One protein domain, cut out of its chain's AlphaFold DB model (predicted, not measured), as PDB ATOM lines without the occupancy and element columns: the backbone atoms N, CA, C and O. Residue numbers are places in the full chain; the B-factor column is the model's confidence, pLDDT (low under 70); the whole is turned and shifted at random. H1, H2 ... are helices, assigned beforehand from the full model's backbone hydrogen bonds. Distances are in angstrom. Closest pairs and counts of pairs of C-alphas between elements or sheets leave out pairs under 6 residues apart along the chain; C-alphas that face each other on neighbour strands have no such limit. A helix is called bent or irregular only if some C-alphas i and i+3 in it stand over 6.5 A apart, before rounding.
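What this domain is: This is residues 77 to 119 of the 469 residues of the protein "uncharacterized protein LOC113146941" of Cyclospora cayetanensis (UniProt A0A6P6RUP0). One long helix, H2, makes the shaft of a drawn-out chain, with the single short turn H1 at one end and a shorter helix, H3, set crosswise beyond the other end. The three pieces are strung out one after another with no shared core, and no helix touches another. The printed part has 43 residues with three named helices, in the order H1, H2, H3, and no named strand; its class is all helix. It is extended, with a radius of gyration of the C-alphas of 17.6 A, and its outline is a rod with spans of 51 by 16 by 9 A.

Where its parts are: The longest helix, H2, covers residues 86 to 104, 19 residues from Pro 86 to Gln 104. Its C-alphas run from (114.875, 172.719, 119.264) to (124.004, 157.575, 140.187), 27.4 A from first to last. Before it, H1 covers residues 77 to 80, with C-alpha 77 at (118.450, 166.571, 109.093), and is 4.9 A long. After it, H3 covers residues 110 to 119 and is 14.1 A long, ending with C-alpha 119 at (114.835, 156.839, 155.960). None of the three is bent.

How they stand to each other: H2 and H1 are close but not clearly touching, with 1 pair of C-alphas within 8 A; the closest are those of Leu 79 and Pro 86, 7.2 A apart. The centres of H1 and H2 are 20.3 A apart. H2 and H3 are apart, although they follow each other in the chain. H1 and H3 are also apart. Residues 90 to 105, of which 90 to 104 belong to H2, stand free, with no C-alpha 8 or more residues away along the chain within 10 A. Residues 80 to 85 stand free in the same sense, and so do residues 108 to 114, of which 110 to 114 belong to H3. In H2 and H3 every O i to N i+4 pair is within hydrogen-bond range. H1, with 4 residues, is too short for such a pair; its 1 O i to N i+3 pair is within range.

The domain as a whole: The two C-alphas farthest apart are those of Ser 81 and Ala 118, 51.5 A. From C-alpha 77 to C-alpha 119 the distance is 48.0 A. The printed part has no cut. The links from H1 to H2 and from H2 to H3 are both tight, with 5 residues each. The mean pLDDT of the printed part, the model's own confidence, is 74.5, and 12 printed residues are under 70: residues 78 to 79, residues 82 to 84, residue 86 and residues 103 to 108.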
ATOM      1  N   GLN A  77     119.559 166.646 110.052       77.50
ATOM      2  CA  GLN A  77     118.450 166.571 109.093       77.50
ATOM      3  C   GLN A  77     117.079 166.813 109.747       77.50
ATOM      4  O   GLN A  77     116.208 167.446 109.147       77.50
ATOM      5  N   GLN A  78     116.874 166.360 110.986       68.88
ATOM      6  CA  GLN A  78     115.641 166.617 111.741       68.88
ATOM      7  C   GLN A  78     115.506 168.085 112.175       68.88
ATOM      8  O   GLN A  78     114.407 168.632 112.136       68.88
ATOM      9  N   LEU A  79     116.621 168.743 112.499       68.69
ATOM     10  CA  LEU A  79     116.675 170.189 112.742       68.69
ATOM     11  C   LEU A  79     116.429 170.987 111.452       68.69
ATOM     12  O   LEU A  79     115.673 171.955 111.466       68.69
ATOM     13  N   GLY A  80     117.012 170.560 110.326       73.56
ATOM     14  CA  GLY A  80     116.840 171.223 109.027       73.56
ATOM     15  C   GLY A  80     115.439 171.081 108.424       73.56
ATOM     16  O   GLY A  80     115.002 171.955 107.683       73.56
ATOM     17  N   SER A  81     114.710 170.013 108.757       75.81
ATOM     18  CA  SER A  81     113.335 169.788 108.287       75.81
ATOM     19  C   SER A  81     112.269 170.511 109.119       75.81
ATOM     20  O   SER A  81     111.089 170.430 108.784       75.81
ATOM     21  N   GLY A  82     112.648 171.205 110.203       63.66
ATOM     22  CA  GLY A  82     111.715 171.924 111.082       63.66
ATOM     23  C   GLY A  82     110.699 171.025 111.803       63.66
ATOM     24  O   GLY A  82     109.817 171.530 112.495       63.66
ATOM     25  N   ALA A  83     110.816 169.701 111.658       67.56
ATOM     26  CA  ALA A  83     109.896 168.718 112.220       67.56
ATOM     27  C   ALA A  83     110.059 168.561 113.741       67.56
ATOM     28  O   ALA A  83     109.141 168.101 114.417       67.56
ATOM     29  N   VAL A  84     111.211 168.959 114.288       58.94
ATOM     30  CA  VAL A  84     111.504 168.885 115.720       58.94
ATOM     31  C   VAL A  84     111.882 170.272 116.220       58.94
ATOM     32  O   VAL A  84     112.880 170.853 115.796       58.94
ATOM     33  N   LYS A  85     111.067 170.816 117.129       77.25
ATOM     34  CA  LYS A  85     111.355 172.097 117.778       77.25
ATOM     35  C   LYS A  85     112.623 171.937 118.629       77.25
ATOM     36  O   LYS A  85     112.660 171.014 119.448       77.25
ATOM     37  N   PRO A  86     113.634 172.811 118.489       69.88
ATOM     38  CA  PRO A  86     114.875 172.719 119.264       69.88
ATOM     39  C   PRO A  86     114.614 172.734 120.779       69.88
ATOM     40  O   PRO A  86     115.294 172.033 121.524       69.88
ATOM     41  N   ASP A  87     113.559 173.421 121.224       72.38
ATOM     42  CA  ASP A  87     113.152 173.465 122.633       72.38
ATOM     43  C   ASP A  87     112.726 172.099 123.194       72.38
ATOM     44  O   ASP A  87     112.961 171.817 124.368       72.38
ATOM     45  N   ALA A  88     112.148 171.223 122.363       74.94
ATOM     46  CA  ALA A  88     111.750 169.880 122.784       74.94
ATOM     47  C   ALA A  88     112.975 168.982 123.018       74.94
ATOM     48  O   ALA A  88     113.027 168.264 124.011       74.94
ATOM     49  N   LEU A  89     114.001 169.094 122.165       74.62
ATOM     50  CA  LEU A  89     115.264 168.370 122.339       74.62
ATOM     51  C   LEU A  89     116.042 168.864 123.563       74.62
ATOM     52  O   LEU A  89     116.648 168.063 124.270       74.62
ATOM     53  N   VAL A  90     116.006 170.170 123.850       80.50
ATOM     54  CA  VAL A  90     116.626 170.730 125.062       80.50
ATOM     55  C   VAL A  90     115.894 170.259 126.323       80.50
ATOM     56  O   VAL A  90     116.546 169.924 127.314       80.50
ATOM     57  N   GLN A  91     114.558 170.177 126.298       83.75
ATOM     58  CA  GLN A  91     113.787 169.606 127.407       83.75
ATOM     59  C   GLN A  91     114.083 168.119 127.612       83.75
ATOM     60  O   GLN A  91     114.316 167.704 128.747       83.75
ATOM     61  N   GLU A  92     114.134 167.336 126.536       79.94
ATOM     62  CA  GLU A  92     114.421 165.903 126.602       79.94
ATOM     63  C   GLU A  92     115.842 165.643 127.123       79.94
ATOM     64  O   GLU A  92     116.030 164.843 128.039       79.94
ATOM     65  N   LEU A  93     116.838 166.400 126.650       83.50
ATOM     66  CA  LEU A  93     118.214 166.304 127.143       83.50
ATOM     67  C   LEU A  93     118.313 166.662 128.635       83.50
ATOM     68  O   LEU A  93     119.017 165.990 129.393       83.50
ATOM     69  N   ARG A  94     117.571 167.684 129.082       84.88
ATOM     70  CA  ARG A  94     117.506 168.085 130.497       84.88
ATOM     71  C   ARG A  94     116.849 167.010 131.364       84.88
ATOM     72  O   ARG A  94     117.323 166.740 132.469       84.88
ATOM     73  N   GLN A  95     115.797 166.370 130.860       83.88
ATOM     74  CA  GLN A  95     115.116 165.272 131.543       83.88
ATOM     75  C   GLN A  95     116.022 164.037 131.656       83.88
ATOM     76  O   GLN A  95     116.104 163.413 132.715       83.88
ATOM     77  N   LEU A  96     116.780 163.733 130.603       80.69
ATOM     78  CA  LEU A  96     117.713 162.608 130.567       80.69
ATOM     79  C   LEU A  96     118.908 162.833 131.509       80.69
ATOM     80  O   LEU A  96     119.334 161.912 132.210       80.69
ATOM     81  N   GLN A  97     119.391 164.074 131.617       81.75
ATOM     82  CA  GLN A  97     120.419 164.448 132.590       81.75
ATOM     83  C   GLN A  97     119.930 164.285 134.040       81.75
ATOM     84  O   GLN A  97     120.658 163.739 134.872       81.75
ATOM     85  N   GLN A  98     118.688 164.677 134.347       82.81
ATOM     86  CA  GLN A  98     118.088 164.422 135.666       82.81
ATOM     87  C   GLN A  98     117.954 162.924 135.962       82.81
ATOM     88  O   GLN A  98     118.243 162.482 137.076       82.81
ATOM     89  N   GLN A  99     117.577 162.119 134.968       80.62
ATOM     90  CA  GLN A  99     117.440 160.675 135.142       80.62
ATOM     91  C   GLN A  99     118.793 159.990 135.405       80.62
ATOM     92  O   GLN A  99     118.869 159.050 136.201       80.62
ATOM     93  N   GLN A 100     119.885 160.480 134.806       76.94
ATOM     94  CA  GLN A 100     121.226 159.982 135.120       76.94
ATOM     95  C   GLN A 100     121.670 160.327 136.544       76.94
ATOM     96  O   GLN A 100     122.249 159.469 137.211       76.94
ATOM     97  N   GLN A 101     121.347 161.519 137.054       75.56
ATOM     98  CA  GLN A 101     121.646 161.866 138.448       75.56
ATOM     99  C   GLN A 101     120.899 160.957 139.439       75.56
ATOM    100  O   GLN A 101     121.468 160.547 140.450       75.56
ATOM    101  N   GLN A 102     119.663 160.557 139.125       75.06
ATOM    102  CA  GLN A 102     118.934 159.579 139.942       75.06
ATOM    103  C   GLN A 102     119.518 158.165 139.840       75.06
ATOM    104  O   GLN A 102     119.545 157.438 140.832       75.06
ATOM    105  N   ARG A 103     120.038 157.770 138.671       65.50
ATOM    106  CA  ARG A 103     120.725 156.478 138.512       65.50
ATOM    107  C   ARG A 103     122.057 156.410 139.252       65.50
ATOM    108  O   ARG A 103     122.394 155.336 139.738       65.50
ATOM    109  N   GLN A 104     122.785 157.519 139.372       66.12
ATOM    110  CA  GLN A 104     124.004 157.575 140.187       66.12
ATOM    111  C   GLN A 104     123.708 157.566 141.690       66.12
ATOM    112  O   GLN A 104     124.515 157.062 142.462       66.12
ATOM    113  N   ARG A 105     122.519 158.021 142.104       60.44
ATOM    114  CA  ARG A 105     121.999 157.813 143.465       60.44
ATOM    115  C   ARG A 105     121.421 156.412 143.698       60.44
ATOM    116  O   ARG A 105     120.728 156.206 144.692       60.44
ATOM    117  N   ARG A 106     121.686 155.426 142.826       53.22
ATOM    118  CA  ARG A 106     121.425 154.036 143.206       53.22
ATOM    119  C   ARG A 106     122.400 153.641 144.312       53.22
ATOM    120  O   ARG A 106     123.604 153.809 144.124       53.22
ATOM    121  N   PRO A 107     121.901 153.092 145.427       55.41
ATOM    122  CA  PRO A 107     122.763 152.605 146.487       55.41
ATOM    123  C   PRO A 107     123.684 151.523 145.917       55.41
ATOM    124  O   PRO A 107     123.212 150.540 145.340       55.41
ATOM    125  N   GLN A 108     124.997 151.738 146.021       61.50
ATOM    126  CA  GLN A 108     126.001 150.783 145.534       61.50
ATOM    127  C   GLN A 108     126.225 149.637 146.526       61.50
ATOM    128  O   GLN A 108     126.790 148.606 146.166       61.50
ATOM    129  N   SER A 109     125.753 149.796 147.763       75.50
ATOM    130  CA  SER A 109     125.797 148.776 148.802       75.50
ATOM    131  C   SER A 109     124.397 148.440 149.317       75.50
ATOM    132  O   SER A 109     123.480 149.265 149.315       75.50
ATOM    133  N   LEU A 110     124.241 147.204 149.793       73.12
ATOM    134  CA  LEU A 110     123.027 146.747 150.470       73.12
ATOM    135  C   LEU A 110     122.722 147.607 151.713       73.12
ATOM    136  O   LEU A 110     121.560 147.848 152.020       73.12
ATOM    137  N   GLU A 111     123.761 148.102 152.391       77.56
ATOM    138  CA  GLU A 111     123.647 148.997 153.548       77.56
ATOM    139  C   GLU A 111     123.032 150.346 153.162       77.56
ATOM    140  O   GLU A 111     122.071 150.762 153.798       77.56
ATOM    141  N   GLN A 112     123.465 150.973 152.057       76.12
ATOM    142  CA  GLN A 112     122.838 152.211 151.575       76.12
ATOM    143  C   GLN A 112     121.374 152.005 151.173       76.12
ATOM    144  O   GLN A 112     120.562 152.912 151.336       76.12
ATOM    145  N   LEU A 113     121.017 150.824 150.653       84.00
ATOM    146  CA  LEU A 113     119.621 150.488 150.366       84.00
ATOM    147  C   LEU A 113     118.819 150.355 151.670       84.00
ATOM    148  O   LEU A 113     117.688 150.831 151.738       84.00
ATOM    149  N   MET A 114     119.394 149.740 152.709       82.50
ATOM    150  CA  MET A 114     118.753 149.620 154.022       82.50
ATOM    151  C   MET A 114     118.586 150.979 154.706       82.50
ATOM    152  O   MET A 114     117.513 151.223 155.251       82.50
ATOM    153  N   ASP A 115     119.565 151.880 154.603       80.19
ATOM    154  CA  ASP A 115     119.458 153.258 155.097       80.19
ATOM    155  C   ASP A 115     118.395 154.049 154.336       80.19
ATOM    156  O   ASP A 115     117.592 154.747 154.947       80.19
ATOM    157  N   TRP A 116     118.307 153.889 153.013       78.81
ATOM    158  CA  TRP A 116     117.233 154.492 152.217       78.81
ATOM    159  C   TRP A 116     115.849 153.982 152.626       78.81
ATOM    160  O   TRP A 116     114.903 154.760 152.738       78.81
ATOM    161  N   VAL A 117     115.722 152.677 152.873       82.69
ATOM    162  CA  VAL A 117     114.466 152.059 153.317       82.69
ATOM    163  C   VAL A 117     114.125 152.469 154.752       82.69
ATOM    164  O   VAL A 117     112.956 152.708 155.052       82.69
ATOM    165  N   ALA A 118     115.115 152.599 155.637       81.00
ATOM    166  CA  ALA A 118     114.925 153.121 156.987       81.00
ATOM    167  C   ALA A 118     114.484 154.594 156.948       81.00
ATOM    168  O   ALA A 118     113.464 154.942 157.540       81.00
ATOM    169  N   ALA A 119     115.169 155.432 156.170       76.62
ATOM    170  CA  ALA A 119     114.835 156.839 155.960       76.62
ATOM    171  C   ALA A 119     113.418 157.022 155.383       76.62
ATOM    172  O   ALA A 119     112.644 157.847 155.873       76.62
TER     173      ALA A 119